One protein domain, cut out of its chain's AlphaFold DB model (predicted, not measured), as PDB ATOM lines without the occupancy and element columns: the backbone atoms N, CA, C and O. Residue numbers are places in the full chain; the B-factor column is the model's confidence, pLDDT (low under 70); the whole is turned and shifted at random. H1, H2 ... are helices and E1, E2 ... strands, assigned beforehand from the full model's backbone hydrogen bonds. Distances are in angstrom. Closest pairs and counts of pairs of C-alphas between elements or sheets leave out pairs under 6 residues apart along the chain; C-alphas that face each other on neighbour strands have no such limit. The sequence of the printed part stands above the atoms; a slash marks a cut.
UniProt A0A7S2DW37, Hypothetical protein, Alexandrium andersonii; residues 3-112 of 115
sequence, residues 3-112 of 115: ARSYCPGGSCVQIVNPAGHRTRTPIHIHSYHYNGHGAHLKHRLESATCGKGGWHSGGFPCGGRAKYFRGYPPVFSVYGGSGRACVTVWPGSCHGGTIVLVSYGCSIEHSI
ATOM      1  N   ALA A   3     227.475 198.596 190.702       71.19
ATOM      2  CA  ALA A   3     227.263 198.293 189.285       71.19
ATOM      3  C   ALA A   3     227.387 196.782 189.007       71.19
ATOM      4  O   ALA A   3     226.491 196.194 188.413       71.19
ATOM      5  N   ARG A   4     228.437 196.122 189.513       75.88
ATOM      6  CA  ARG A   4     228.637 194.677 189.329       75.88
ATOM      7  C   ARG A   4     227.500 193.830 189.916       75.88
ATOM      8  O   ARG A   4     227.209 192.782 189.361       75.88
ATOM      9  N   SER A   5     226.832 194.248 190.995       79.44
ATOM     10  CA  SER A   5     225.718 193.460 191.551       79.44
ATOM     11  C   SER A   5     224.476 193.453 190.656       79.44
ATOM     12  O   SER A   5     223.746 192.472 190.667       79.44
ATOM     13  N   TYR A   6     224.258 194.494 189.844       80.69
ATOM     14  CA  TYR A   6     223.164 194.522 188.858       80.69
ATOM     15  C   TYR A   6     223.479 193.738 187.579       80.69
ATOM     16  O   TYR A   6     222.583 193.446 186.796       80.69
ATOM     17  N   CYS A   7     224.751 193.408 187.357       84.06
ATOM     18  CA  CYS A   7     225.202 192.611 186.227       84.06
ATOM     19  C   CYS A   7     226.367 191.701 186.667       84.06
ATOM     20  O   CYS A   7     227.540 192.036 186.459       84.06
ATOM     21  N   PRO A   8     226.062 190.577 187.345       79.56
ATOM     22  CA  PRO A   8     227.074 189.783 188.038       79.56
ATOM     23  C   PRO A   8     227.844 188.808 187.138       79.56
ATOM     24  O   PRO A   8     228.881 188.301 187.570       79.56
ATOM     25  N   GLY A   9     227.371 188.526 185.919       76.19
ATOM     26  CA  GLY A   9     227.860 187.397 185.128       76.19
ATOM     27  C   GLY A   9     227.839 187.599 183.616       76.19
ATOM     28  O   GLY A   9     227.526 188.669 183.107       76.19
ATOM     29  N   GLY A  10     228.177 186.526 182.903       82.31
ATOM     30  CA  GLY A  10     228.439 186.529 181.465       82.31
ATOM     31  C   GLY A  10     227.218 186.607 180.556       82.31
ATOM     32  O   GLY A  10     227.380 186.270 179.396       82.31
ATOM     33  N   SER A  11     226.035 186.983 181.053       85.19
ATOM     34  CA  SER A  11     224.773 187.104 180.291       85.19
ATOM     35  C   SER A  11     224.159 188.508 180.365       85.19
ATOM     36  O   SER A  11     223.005 188.723 179.982       85.19
ATOM     37  N   CYS A  12     224.917 189.473 180.878       90.06
ATOM     38  CA  CYS A  12     224.504 190.860 180.978       90.06
ATOM     39  C   CYS A  12     225.625 191.800 180.523       90.06
ATOM     40  O   CYS A  12     226.774 191.407 180.323       90.06
ATOM     41  N   VAL A  13     225.259 193.059 180.334       92.25
ATOM     42  CA  VAL A  13     226.124 194.128 179.844       92.25
ATOM     43  C   VAL A  13     225.768 195.420 180.555       92.25
ATOM     44  O   VAL A  13     224.613 195.636 180.932       92.25
ATOM     45  N   GLN A  14     226.759 196.284 180.733       92.19
ATOM     46  CA  GLN A  14     226.577 197.588 181.352       92.19
ATOM     47  C   GLN A  14     227.006 198.688 180.405       92.19
ATOM     48  O   GLN A  14     228.062 198.583 179.790       92.19
ATOM     49  N   ILE A  15     226.204 199.738 180.285       90.38
ATOM     50  CA  ILE A  15     226.401 200.784 179.284       90.38
ATOM     51  C   ILE A  15     226.295 202.143 179.960       90.38
ATOM     52  O   ILE A  15     225.376 202.397 180.737       90.38
ATOM     53  N   VAL A  16     227.239 203.024 179.649       88.94
ATOM     54  CA  VAL A  16     227.156 204.451 179.948       88.94
ATOM     55  C   VAL A  16     227.214 205.209 178.635       88.94
ATOM     56  O   VAL A  16     228.216 205.155 177.921       88.94
ATOM     57  N   ASN A  17     226.131 205.918 178.334       86.38
ATOM     58  CA  ASN A  17     226.029 206.740 177.137       86.38
ATOM     59  C   ASN A  17     226.816 208.050 177.280       86.38
ATOM     60  O   ASN A  17     226.868 208.623 178.374       86.38
ATOM     61  N   PRO A  18     227.380 208.565 176.171       81.06
ATOM     62  CA  PRO A  18     228.067 209.847 176.166       81.06
ATOM     63  C   PRO A  18     227.090 210.994 176.424       81.06
ATOM     64  O   PRO A  18     225.885 210.866 176.207       81.06
ATOM     65  N   ALA A  19     227.620 212.154 176.825       78.94
ATOM     66  CA  ALA A  19     226.805 213.304 177.221       78.94
ATOM     67  C   ALA A  19     225.756 213.732 176.176       78.94
ATOM     68  O   ALA A  19     224.624 214.013 176.548       78.94
ATOM     69  N   GLY A  20     226.099 213.711 174.883       76.00
ATOM     70  CA  GLY A  20     225.172 214.073 173.800       76.00
ATOM     71  C   GLY A  20     224.112 213.017 173.459       76.00
ATOM     72  O   GLY A  20     223.286 213.264 172.593       76.00
ATOM     73  N   HIS A  21     224.146 211.842 174.094       77.69
ATOM     74  CA  HIS A  21     223.218 210.730 173.844       77.69
ATOM     75  C   HIS A  21     222.539 210.247 175.135       77.69
ATOM     76  O   HIS A  21     222.056 209.120 175.207       77.69
ATOM     77  N   ARG A  22     222.519 211.084 176.177       76.81
ATOM     78  CA  ARG A  22     221.788 210.835 177.425       76.81
ATOM     79  C   ARG A  22     220.892 212.025 177.739       76.81
ATOM     80  O   ARG A  22     221.251 213.164 177.471       76.81
ATOM     81  N   THR A  23     219.754 211.758 178.364       76.25
ATOM     82  CA  THR A  23     218.771 212.786 178.750       76.25
ATOM     83  C   THR A  23     218.838 213.165 180.228       76.25
ATOM     84  O   THR A  23     218.167 214.102 180.648       76.25
ATOM     85  N   ARG A  24     219.630 212.448 181.040       74.69
ATOM     86  CA  ARG A  24     219.731 212.671 182.489       74.69
ATOM     87  C   ARG A  24     221.150 213.020 182.926       74.69
ATOM     88  O   ARG A  24     222.121 212.378 182.513       74.69
ATOM     89  N   THR A  25     221.208 213.969 183.851       72.31
ATOM     90  CA  THR A  25     222.358 214.287 184.698       72.31
ATOM     91  C   THR A  25     221.871 214.131 186.140       72.31
ATOM     92  O   THR A  25     220.865 214.754 186.474       72.31
ATOM     93  N   PRO A  26     222.484 213.283 186.989       76.94
ATOM     94  CA  PRO A  26     223.815 212.665 186.883       76.94
ATOM     95  C   PRO A  26     223.918 211.467 185.912       76.94
ATOM     96  O   PRO A  26     222.921 210.997 185.364       76.94
ATOM     97  N   ILE A  27     225.151 210.973 185.684       80.62
ATOM     98  CA  ILE A  27     225.385 209.695 184.978       80.62
ATOM     99  C   ILE A  27     224.548 208.594 185.624       80.62
ATOM    100  O   ILE A  27     224.539 208.452 186.844       80.62
ATOM    101  N   HIS A  28     223.945 207.757 184.787       83.25
ATOM    102  CA  HIS A  28     223.401 206.472 185.194       83.25
ATOM    103  C   HIS A  28     224.001 205.361 184.334       83.25
ATOM    104  O   HIS A  28     224.365 205.573 183.177       83.25
ATOM    105  N   ILE A  29     224.147 204.188 184.944       88.44
ATOM    106  CA  ILE A  29     224.658 202.982 184.297       88.44
ATOM    107  C   ILE A  29     223.443 202.159 183.898       88.44
ATOM    108  O   ILE A  29     222.677 201.729 184.761       88.44
ATOM    109  N   HIS A  30     223.279 201.918 182.607       88.75
ATOM    110  CA  HIS A  30     222.283 200.979 182.127       88.75
ATOM    111  C   HIS A  30     222.818 199.562 182.297       88.75
ATOM    112  O   HIS A  30     223.978 199.311 181.986       88.75
ATOM    113  N   SER A  31     222.001 198.640 182.801       90.19
ATOM    114  CA  SER A  31     222.347 197.217 182.881       90.19
ATOM    115  C   SER A  31     221.267 196.417 182.171       90.19
ATOM    116  O   SER A  31     220.092 196.542 182.509       90.19
ATOM    117  N   TYR A  32     221.668 195.621 181.184       87.38
ATOM    118  CA  TYR A  32     220.754 194.848 180.348       87.38
ATOM    119  C   TYR A  32     221.188 193.393 180.262       87.38
ATOM    120  O   TYR A  32     222.382 193.088 180.294       87.38
ATOM    121  N   HIS A  33     220.218 192.508 180.059       89.12
ATOM    122  CA  HIS A  33     220.483 191.259 179.363       89.12
ATOM    123  C   HIS A  33     220.564 191.558 177.869       89.12
ATOM    124  O   HIS A  33     219.744 192.297 177.316       89.12
ATOM    125  N   TYR A  34     221.589 191.019 177.227       84.44
ATOM    126  CA  TYR A  34     221.792 191.184 175.797       84.44
ATOM    127  C   TYR A  34     221.240 189.970 175.048       84.44
ATOM    128  O   TYR A  34     221.225 188.852 175.561       84.44
ATOM    129  N   ASN A  35     220.815 190.184 173.810       82.19
ATOM    130  CA  ASN A  35     220.310 189.144 172.918       82.19
ATOM    131  C   ASN A  35     220.895 189.336 171.514       82.19
ATOM    132  O   ASN A  35     221.531 190.355 171.248       82.19
ATOM    133  N   GLY A  36     220.724 188.339 170.638       84.88
ATOM    134  CA  GLY A  36     221.067 188.410 169.211       84.88
ATOM    135  C   GLY A  36     222.369 189.164 168.911       84.88
ATOM    136  O   GLY A  36     223.470 188.666 169.149       84.88
ATOM    137  N   HIS A  37     222.231 190.399 168.420       84.00
ATOM    138  CA  HIS A  37     223.348 191.264 168.041       84.00
ATOM    139  C   HIS A  37     224.321 191.574 169.196       84.00
ATOM    140  O   HIS A  37     225.535 191.588 168.981       84.00
ATOM    141  N   GLY A  38     223.840 191.747 170.430       88.75
ATOM    142  CA  GLY A  38     224.702 191.911 171.601       88.75
ATOM    143  C   GLY A  38     225.568 190.675 171.870       88.75
ATOM    144  O   GLY A  38     226.763 190.809 172.133       88.75
ATOM    145  N   ALA A  39     225.013 189.471 171.712       89.69
ATOM    146  CA  ALA A  39     225.774 188.229 171.862       89.69
ATOM    147  C   ALA A  39     226.849 188.087 170.769       89.69
ATOM    148  O   ALA A  39     227.993 187.737 171.063       89.69
ATOM    149  N   HIS A  40     226.514 188.439 169.525       91.38
ATOM    150  CA  HIS A  40     227.475 188.460 168.421       91.38
ATOM    151  C   HIS A  40     228.608 189.473 168.659       91.38
ATOM    152  O   HIS A  40     229.785 189.154 168.465       91.38
ATOM    153  N   LEU A  41     228.280 190.680 169.137       92.88
ATOM    154  CA  LEU A  41     229.283 191.678 169.503       92.88
ATOM    155  C   LEU A  41     230.191 191.165 170.629       92.88
ATOM    156  O   LEU A  41     231.409 191.291 170.511       92.88
ATOM    157  N   LYS A  42     229.634 190.539 171.673       93.19
ATOM    158  CA  LYS A  42     230.426 189.924 172.750       93.19
ATOM    159  C   LYS A  42     231.398 188.878 172.214       93.19
ATOM    160  O   LYS A  42     232.578 188.945 172.534       93.19
ATOM    161  N   HIS A  43     230.939 187.968 171.357       93.56
ATOM    162  CA  HIS A  43     231.800 186.941 170.770       93.56
ATOM    163  C   HIS A  43     232.971 187.551 169.978       93.56
ATOM    164  O   HIS A  43     234.124 187.145 170.137       93.56
ATOM    165  N   ARG A  44     232.707 188.590 169.172       94.44
ATOM    166  CA  ARG A  44     233.760 189.324 168.448       94.44
ATOM    167  C   ARG A  44     234.754 189.996 169.394       94.44
ATOM    168  O   ARG A  44     235.956 189.959 169.145       94.44
ATOM    169  N   LEU A  45     234.262 190.602 170.472       95.38
ATOM    170  CA  LEU A  45     235.100 191.217 171.499       95.38
ATOM    171  C   LEU A  45     235.982 190.174 172.200       95.38
ATOM    172  O   LEU A  45     237.169 190.421 172.407       95.38
ATOM    173  N   GLU A  46     235.435 189.003 172.522       95.50
ATOM    174  CA  GLU A  46     236.170 187.902 173.149       95.50
ATOM    175  C   GLU A  46     237.269 187.366 172.230       95.50
ATOM    176  O   GLU A  46     238.430 187.322 172.634       95.50
ATOM    177  N   SER A  47     236.956 187.088 170.964       95.31
ATOM    178  CA  SER A  47     237.950 186.664 169.966       95.31
ATOM    179  C   SER A  47     239.101 187.676 169.801       95.31
ATOM    180  O   SER A  47     240.276 187.320 169.635       95.31
ATOM    181  N   ALA A  48     238.785 188.969 169.890       95.69
ATOM    182  CA  ALA A  48     239.762 190.034 169.725       95.69
ATOM    183  C   ALA A  48     240.605 190.326 170.975       95.69
ATOM    184  O   ALA A  48     241.704 190.854 170.819       95.69
ATOM    185  N   THR A  49     240.124 190.017 172.186       95.94
ATOM    186  CA  THR A  49     240.751 190.488 173.440       95.94
ATOM    187  C   THR A  49     241.113 189.389 174.438       95.94
ATOM    188  O   THR A  49     242.031 189.589 175.233       95.94
ATOM    189  N   CYS A  50     240.452 188.226 174.426       94.62
ATOM    190  CA  CYS A  50     240.778 187.148 175.359       94.62
ATOM    191  C   CYS A  50     242.198 186.625 175.103       94.62
ATOM    192  O   CYS A  50     242.583 186.367 173.963       94.62
ATOM    193  N   GLY A  51     242.987 186.490 176.173       92.00
ATOM    194  CA  GLY A  51     244.389 186.058 176.095       92.00
ATOM    195  C   GLY A  51     245.340 187.073 175.449       92.00
ATOM    196  O   GLY A  51     246.513 186.764 175.269       92.00
ATOM    197  N   LYS A  52     244.864 188.280 175.111       93.12
ATOM    198  CA  LYS A  52     245.644 189.322 174.433       93.12
ATOM    199  C   LYS A  52     245.797 190.551 175.328       93.12
ATOM    200  O   LYS A  52     244.896 190.923 176.078       93.12
ATOM    201  N   GLY A  53     246.975 191.166 175.272       89.88
ATOM    202  CA  GLY A  53     247.300 192.360 176.044       89.88
ATOM    203  C   GLY A  53     246.981 193.649 175.288       89.88
ATOM    204  O   GLY A  53     247.302 193.782 174.113       89.88
ATOM    205  N   GLY A  54     246.438 194.638 176.002       93.06
ATOM    206  CA  GLY A  54     246.281 196.002 175.490       93.06
ATOM    207  C   GLY A  54     244.901 196.321 174.913       93.06
ATOM    208  O   GLY A  54     243.907 195.664 175.213       93.06
ATOM    209  N   TRP A  55     244.837 197.421 174.162       94.75
ATOM    210  CA  TRP A  55     243.616 197.928 173.536       94.75
ATOM    211  C   TRP A  55     243.572 197.539 172.064       94.75
ATOM    212  O   TRP A  55     244.401 198.003 171.280       94.75
ATOM    213  N   HIS A  56     242.547 196.792 171.680       95.25
ATOM    214  CA  HIS A  56     242.354 196.281 170.330       95.25
ATOM    215  C   HIS A  56     241.271 197.060 169.586       95.25
ATOM    216  O   HIS A  56     240.273 197.480 170.172       95.25
ATOM    217  N   SER A  57     241.466 197.236 168.284       90.00
ATOM    218  CA  SER A  57     240.475 197.709 167.311       90.00
ATOM    219  C   SER A  57     240.189 196.590 166.306       90.00
ATOM    220  O   SER A  57     240.968 195.647 166.199       90.00
ATOM    221  N   GLY A  58     239.089 196.673 165.558       78.94
ATOM    222  CA  GLY A  58     238.737 195.605 164.608       78.94
ATOM    223  C   GLY A  58     237.313 195.700 164.075       78.94
ATOM    224  O   GLY A  58     236.548 194.737 164.152       78.94
ATOM    225  N   GLY A  59     236.919 196.891 163.616       85.31
ATOM    226  CA  GLY A  59     235.549 197.142 163.159       85.31
ATOM    227  C   GLY A  59     234.518 197.033 164.285       85.31
ATOM    228  O   GLY A  59     233.397 196.569 164.061       85.31
ATOM    229  N   PHE A  60     234.908 197.385 165.514       91.75
ATOM    230  CA  PHE A  60     233.945 197.575 166.591       91.75
ATOM    231  C   PHE A  60     233.098 198.816 166.305       91.75
ATOM    232  O   PHE A  60     233.571 199.730 165.620       91.75
ATOM    233  N   PRO A  61     231.860 198.868 166.822       89.62
ATOM    234  CA  PRO A  61     230.968 199.982 166.558       89.62
ATOM    235  C   PRO A  61     231.625 201.336 166.833       89.62
ATOM    236  O   PRO A  61     232.285 201.523 167.858       89.62
ATOM    237  N   CYS A  62     231.414 202.268 165.906       89.19
ATOM    238  CA  CYS A  62     231.770 203.680 166.052       89.19
ATOM    239  C   CYS A  62     233.257 203.898 166.374       89.19
ATOM    240  O   CYS A  62     233.620 204.594 167.324       89.19
ATOM    241  N   GLY A  63     234.115 203.217 165.603       87.94
ATOM    242  CA  GLY A  63     235.572 203.290 165.743       87.94
ATOM    243  C   GLY A  63     236.084 202.781 167.092       87.94
ATOM    244  O   GLY A  63     237.157 203.185 167.537       87.94
ATOM    245  N   GLY A  64     235.295 201.948 167.774       90.94
ATOM    246  CA  GLY A  64     235.553 201.581 169.154       90.94
ATOM    247  C   GLY A  64     236.829 200.766 169.355       90.94
ATOM    248  O   GLY A  64     237.328 200.087 168.452       90.94
ATOM    249  N   ARG A  65     237.336 200.807 170.587       94.44
ATOM    250  CA  ARG A  65     238.467 200.002 171.056       94.44
ATOM    251  C   ARG A  65     238.069 199.212 172.287       94.44
ATOM    252  O   ARG A  65     237.372 199.732 173.155       94.44
ATOM    253  N   ALA A  66     238.535 197.973 172.371       95.81
ATOM    254  CA  ALA A  66     238.213 197.074 173.465       95.81
ATOM    255  C   ALA A  66     239.458 196.543 174.171       95.81
ATOM    256  O   ALA A  66     240.503 196.358 173.549       95.81
ATOM    257  N   LYS A  67     239.334 196.279 175.469       95.62
ATOM    258  CA  LYS A  67     240.387 195.673 176.283       95.62
ATOM    259  C   LYS A  67     239.794 194.677 177.271       95.62
ATOM    260  O   LYS A  67     238.766 194.949 177.893       95.62
ATOM    261  N   TYR A  68     240.483 193.553 177.432       95.44
ATOM    262  CA  TYR A  68     240.221 192.588 178.489       95.44
ATOM    263  C   TYR A  68     240.923 192.996 179.790       95.44
ATOM    264  O   TYR A  68     242.068 193.457 179.797       95.44
ATOM    265  N   PHE A  69     240.231 192.787 180.903       93.81
ATOM    266  CA  PHE A  69     240.742 192.958 182.251       93.81
ATOM    267  C   PHE A  69     240.460 191.700 183.063       93.81
ATOM    268  O   PHE A  69     239.340 191.183 183.074       93.81
ATOM    269  N   ARG A  70     241.466 191.243 183.810       91.75
ATOM    270  CA  ARG A  70     241.260 190.215 184.829       91.75
ATOM    271  C   ARG A  70     240.405 190.804 185.955       91.75
ATOM    272  O   ARG A  70     240.736 191.855 186.499       91.75
ATOM    273  N   GLY A  71     239.316 190.126 186.310       89.88
ATOM    274  CA  GLY A  71     238.355 190.617 187.301       89.88
ATOM    275  C   GLY A  71     237.477 191.757 186.773       89.88
ATOM    276  O   GLY A  71     237.175 191.809 185.584       89.88
ATOM    277  N   TYR A  72     237.035 192.649 187.663       88.81
ATOM    278  CA  TYR A  72     236.146 193.770 187.339       88.81
ATOM    279  C   TYR A  72     236.846 195.107 187.648       88.81
ATOM    280  O   TYR A  72     236.971 195.456 188.826       88.81
ATOM    281  N   PRO A  73     237.332 195.845 186.633       87.06
ATOM    282  CA  PRO A  73     238.033 197.113 186.838       87.06
ATOM    283  C   PRO A  73     237.079 198.246 187.271       87.06
ATOM    284  O   PRO A  73     235.878 198.185 186.999       87.06
ATOM    285  N   PRO A  74     237.587 199.325 187.898       84.50
ATOM    286  CA  PRO A  74     236.788 200.464 188.365       84.50
ATOM    287  C   PRO A  74     236.387 201.424 187.226       84.50
ATOM    288  O   PRO A  74     236.530 202.641 187.341       84.50
ATOM    289  N   VAL A  75     235.897 200.887 186.103       83.31
ATOM    290  CA  VAL A  75     235.688 201.623 184.840       83.31
ATOM    291  C   VAL A  75     234.846 202.881 185.035       83.31
ATOM    292  O   VAL A  75     235.217 203.956 184.577       83.31
ATOM    293  N   PHE A  76     233.724 202.758 185.743       79.94
ATOM    294  CA  PHE A  76     232.770 203.855 185.899       79.94
ATOM    295  C   PHE A  76     233.273 204.965 186.823       79.94
ATOM    296  O   PHE A  76     232.937 206.127 186.608       79.94
ATOM    297  N   SER A  77     234.114 204.628 187.804       75.31
ATOM    298  CA  SER A  77     234.772 205.615 188.666       75.31
ATOM    299  C   SER A  77     235.792 206.441 187.883       75.31
ATOM    300  O   SER A  77     235.875 207.645 188.087       75.31
ATOM    301  N   VAL A  78     236.517 205.813 186.952       71.19
ATOM    302  CA  VAL A  78     237.491 206.498 186.084       71.19
ATOM    303  C   VAL A  78     236.802 207.305 184.981       71.19
ATOM    304  O   VAL A  78     237.273 208.380 184.625       71.19
ATOM    305  N   TYR A  79     235.678 206.819 184.445       74.12
ATOM    306  CA  TYR A  79     234.935 207.511 183.386       74.12
ATOM    307  C   TYR A  79     234.409 208.890 183.822       74.12
ATOM    308  O   TYR A  79     234.328 209.804 183.005       74.12
ATOM    309  N   GLY A  80     234.061 209.055 185.102       62.88
ATOM    310  CA  GLY A  80     234.010 210.373 185.744       62.88
ATOM    311  C   GLY A  80     233.013 211.404 185.192       62.88
ATOM    312  O   GLY A  80     233.125 212.569 185.550       62.88
ATOM    313  N   GLY A  81     232.039 211.051 184.341       60.12
ATOM    314  CA  GLY A  81     231.004 212.022 183.931       60.12
ATOM    315  C   GLY A  81     231.203 212.731 182.596       60.12
ATOM    316  O   GLY A  81     230.221 213.233 182.046       60.12
ATOM    317  N   SER A  82     232.442 212.799 182.104       56.12
ATOM    318  CA  SER A  82     232.908 213.853 181.187       56.12
ATOM    319  C   SER A  82     232.914 213.478 179.698       56.12
ATOM    320  O   SER A  82     233.227 214.307 178.844       56.12
ATOM    321  N   GLY A  83     232.598 212.228 179.354       65.94
ATOM    322  CA  GLY A  83     232.985 211.646 178.071       65.94
ATOM    323  C   GLY A  83     232.104 211.987 176.861       65.94
ATOM    324  O   GLY A  83     230.880 211.843 176.878       65.94
ATOM    325  N   ARG A  84     232.769 212.275 175.731       73.62
ATOM    326  CA  ARG A  84     232.234 212.095 174.359       73.62
ATOM    327  C   ARG A  84     232.150 210.614 173.947       73.62
ATOM    328  O   ARG A  84     231.698 210.306 172.845       73.62
ATOM    329  N   ALA A  85     232.620 209.712 174.810       82.75
ATOM    330  CA  ALA A  85     232.693 208.280 174.565       82.75
ATOM    331  C   ALA A  85     231.558 207.523 175.262       82.75
ATOM    332  O   ALA A  85     231.210 207.847 176.397       82.75
ATOM    333  N   CYS A  86     231.022 206.504 174.602       87.69
ATOM    334  CA  CYS A  86     230.191 205.475 175.210       87.69
ATOM    335  C   CYS A  86     231.096 204.398 175.817       87.69
ATOM    336  O   CYS A  86     232.097 204.008 175.208       87.69
ATOM    337  N   VAL A  87     230.751 203.917 177.010       91.12
ATOM    338  CA  VAL A  87     231.469 202.828 177.680       91.12
ATOM    339  C   VAL A  87     230.533 201.651 177.863       91.12
ATOM    340  O   VAL A  87     229.542 201.749 178.582       91.12
ATOM    341  N   THR A  88     230.897 200.526 177.259       92.69
ATOM    342  CA  THR A  88     230.169 199.261 177.343       92.69
ATOM    343  C   THR A  88     231.041 198.222 178.037       92.69
ATOM    344  O   THR A  88     232.171 197.968 177.627       92.69
ATOM    345  N   VAL A  89     230.524 197.601 179.089       93.94
ATOM    346  CA  VAL A  89     231.237 196.656 179.948       93.94
ATOM    347  C   VAL A  89     230.532 195.307 179.895       93.94
ATOM    348  O   VAL A  89     229.326 195.232 180.117       93.94
ATOM    349  N   TRP A  90     231.300 194.249 179.643       94.00
ATOM    350  CA  TRP A  90     230.852 192.858 179.577       94.00
ATOM    351  C   TRP A  90     231.519 192.053 180.697       94.00
ATOM    352  O   TRP A  90     232.644 191.569 180.520       94.00
ATOM    353  N   PRO A  91     230.890 191.956 181.881       93.44
ATOM    354  CA  PRO A  91     231.374 191.110 182.966       93.44
ATOM    355  C   PRO A  91     231.262 189.624 182.606       93.44
ATOM    356  O   PRO A  91     230.438 189.233 181.786       93.44
ATOM    357  N   GLY A  92     232.075 188.776 183.236       91.69
ATOM    358  CA  GLY A  92     232.033 187.326 183.021       91.69
ATOM    359  C   GLY A  92     232.604 186.860 181.675       91.69
ATOM    360  O   GLY A  92     232.365 185.724 181.276       91.69
ATOM    361  N   SER A  93     233.358 187.709 180.976       92.75
ATOM    362  CA  SER A  93     234.039 187.364 179.724       92.75
ATOM    363  C   SER A  93     235.363 186.644 179.959       92.75
ATOM    364  O   SER A  93     235.964 186.771 181.023       92.75
ATOM    365  N   CYS A  94     235.839 185.897 178.959       92.12
ATOM    366  CA  CYS A  94     237.134 185.198 178.996       92.12
ATOM    367  C   CYS A  94     237.354 184.383 180.292       92.12
ATOM    368  O   CYS A  94     238.353 184.573 180.985       92.12
ATOM    369  N   HIS A  95     236.404 183.510 180.649       88.44
ATOM    370  CA  HIS A  95     236.438 182.707 181.886       88.44
ATOM    371  C   HIS A  95     236.381 183.530 183.192       88.44
ATOM    372  O   HIS A  95     237.021 183.188 184.184       88.44
ATOM    373  N   GLY A  96     235.588 184.609 183.215       88.12
ATOM    374  CA  GLY A  96     235.225 185.318 184.452       88.12
ATOM    375  C   GLY A  96     235.866 186.695 184.661       88.12
ATOM    376  O   GLY A  96     235.662 187.306 185.712       88.12
ATOM    377  N   GLY A  97     236.622 187.210 183.692       93.06
ATOM    378  CA  GLY A  97     237.066 188.603 183.680       93.06
ATOM    379  C   GLY A  97     236.046 189.550 183.045       93.06
ATOM    380  O   GLY A  97     234.850 189.265 182.990       93.06
ATOM    381  N   THR A  98     236.516 190.710 182.592       95.00
ATOM    382  CA  THR A  98     235.660 191.776 182.059       95.00
ATOM    383  C   THR A  98     236.249 192.337 180.778       95.00
ATOM    384  O   THR A  98     237.430 192.679 180.740       95.00
ATOM    385  N   ILE A  99     235.423 192.496 179.747       95.75
ATOM    386  CA  ILE A  99     235.797 193.274 178.565       95.75
ATOM    387  C   ILE A  99     235.175 194.663 178.660       95.75
ATOM    388  O   ILE A  99     233.988 194.805 178.947       95.75
ATOM    389  N   VAL A 100     235.977 195.689 178.392       95.06
ATOM    390  CA  VAL A 100     235.529 197.079 178.274       95.06
ATOM    391  C   VAL A 100     235.675 197.505 176.825       95.06
ATOM    392  O   VAL A 100     236.773 197.435 176.278       95.06
ATOM    393  N   LEU A 101     234.584 197.962 176.223       94.25
ATOM    394  CA  LEU A 101     234.533 198.609 174.919       94.25
ATOM    395  C   LEU A 101     234.299 200.106 175.125       94.25
ATOM    396  O   LEU A 101     233.338 200.507 175.778       94.25
ATOM    397  N   VAL A 102     235.165 200.921 174.535       91.69
ATOM    398  CA  VAL A 102     235.000 202.370 174.438       91.69
ATOM    399  C   VAL A 102     234.701 202.702 172.986       91.69
ATOM    400  O   VAL A 102     235.512 202.391 172.113       91.69
ATOM    401  N   SER A 103     233.555 203.318 172.719       89.94
ATOM    402  CA  SER A 103     233.158 203.783 171.386       89.94
ATOM    403  C   SER A 103     232.924 205.291 171.385       89.94
ATOM    404  O   SER A 103     232.652 205.889 172.426       89.94
ATOM    405  N   TYR A 104     233.067 205.936 170.228       85.19
ATOM    406  CA  TYR A 104     233.034 207.396 170.124       85.19
ATOM    407  C   TYR A 104     231.936 207.853 169.170       85.19
ATOM    408  O   TYR A 104     231.704 207.231 168.140       85.19
ATOM    409  N   GLY A 105     231.264 208.955 169.510       78.75
ATOM    410  CA  GLY A 105     230.303 209.600 168.608       78.75
ATOM    411  C   GLY A 105     228.988 208.845 168.378       78.75
ATOM    412  O   GLY A 105     228.230 209.247 167.507       78.75
ATOM    413  N   CYS A 106     228.697 207.783 169.138       80.38
ATOM    414  CA  CYS A 106     227.424 207.063 169.060       80.38
ATOM    415  C   CYS A 106     227.046 206.403 170.398       80.38
ATOM    416  O   CYS A 106     227.899 206.212 171.272       80.38
ATOM    417  N   SER A 107     225.785 205.977 170.518       81.88
ATOM    418  CA  SER A 107     225.349 204.969 171.491       81.88
ATOM    419  C   SER A 107     225.008 203.662 170.772       81.88
ATOM    420  O   SER A 107     224.397 203.672 169.706       81.88
ATOM    421  N   ILE A 108     225.394 202.532 171.370       81.81
ATOM    422  CA  ILE A 108     225.044 201.183 170.893       81.81
ATOM    423  C   ILE A 108     224.022 200.491 171.793       81.81
ATOM    424  O   ILE A 108     223.781 199.298 171.649       81.81
ATOM    425  N   GLU A 109     223.418 201.220 172.728       81.00
ATOM    426  CA  GLU A 109     222.483 200.661 173.703       81.00
ATOM    427  C   GLU A 109     221.357 199.863 173.034       81.00
ATOM    428  O   GLU A 109     221.165 198.682 173.328       81.00
ATOM    429  N   HIS A 110     220.687 200.474 172.055       79.44
ATOM    430  CA  HIS A 110     219.538 199.876 171.371       79.44
ATOM    431  C   HIS A 110     219.915 198.715 170.431       79.44
ATOM    432  O   HIS A 110     219.039 197.976 169.990       79.44
ATOM    433  N   SER A 111     221.201 198.541 170.101       78.38
ATOM    434  CA  SER A 111     221.672 197.419 169.275       78.38
ATOM    435  C   SER A 111     222.178 196.235 170.101       78.38
ATOM    436  O   SER A 111     222.433 195.169 169.545       78.38
ATOM    437  N   ILE A 112     222.335 196.397 171.417       80.56
ATOM    438  CA  ILE A 112     222.786 195.334 172.324       80.56
ATOM    439  C   ILE A 112     221.604 194.586 172.949       80.56
ATOM    440  O   ILE A 112     221.680 193.377 173.175       80.56
TER     441      ILE A 112
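This is residues 3 to 112 of the 115 residues of the protein "Hypothetical protein" of Alexandrium andersonii (UniProt A0A7S2DW37). One twisted sheet of five antiparallel strands makes the body, with the long helix H2 running across one of its faces. Three very short helices, H1, H3 and H4, only graze the sheet, and two long loops, residues 17 to 29 and 50 to 64, hold the two C-alphas farthest apart. The 110 printed residues have four named helices and five named strands, in the order H1 E1 E2 H2 E3 H3 E4 E5 H4, and the sheet's order is E2 E1 E4 E5 E3. The class is mixed, helices and strands; the whole is compact, with a radius of gyration of the C-alphas of 12.7 A and spans of 36 by 30 by 27 A.

Begin at the inner strands E4, residues 85 to 93, and E5, residues 97 to 104, an antiparallel hairpin at 162 degrees; look at N 88 and O 101, 2.9 A apart and within hydrogen-bond range. On the other side of E4 is E1, residues 12 to 16, with N 14 and O 89 at 2.8 A. E1 forms a hairpin with the edge strand E2, residues 30 to 33; N 15 and O 30 are 2.8 A apart. At the other edge E3, residues 65 to 69, is antiparallel to E5, with N 67 and O 100 at 2.9 A. H2, residues 37 to 49, is on one face, giving two layers, a helix over a sheet, at a height of 8.7 A over the sheet. It lies over E5, only just, as 4 of its C-alphas fall on E5 and 2 each on E4 and E3, and runs across the strands at 73 degrees to E5 on the local plane. Its closest C-alphas to E3 are Thr 49 and Tyr 68, 5.5 A. With residues 37 to 41 alone H2 touches H4, residues 109 to 112, closest at the C-alphas of Gly 38 and Ile 112, 4.0 A. H4, H1, residues 3 to 6, and H3, residues 75 to 79, only graze the sheet; H1 and H2 are apart. E3, H3 and E4 form a split strand-helix-strand unit, two strands running the same way with E5 between them, and its crossover is right-handed. In H2 and H3 every O i to N i+4 pair is within hydrogen-bond range; H1 and H4 are too short for such a pair, and each has its 1 O i to N i+3 pair within range.

Find C-alpha 3 at (227.263, 198.293, 189.285), where H1 begins. E1 spans 13.9 A, E2 10.3 A and E3 13.4 A. From C-alpha 37 at (223.348, 191.264, 168.041), H2 runs 18.2 A. E4 spans 21.6 A and E5 23.5 A; H3 has five residues. H4 ends at C-alpha 112, (222.786, 195.334, 172.324).

The C-alphas of Thr 23 and Gly 51 are the two farthest apart, 37.1 A. The printed part has no cut; the links E1 to E2 and H2 to E3 are long. Residues 80 to 83 have pLDDT under 70.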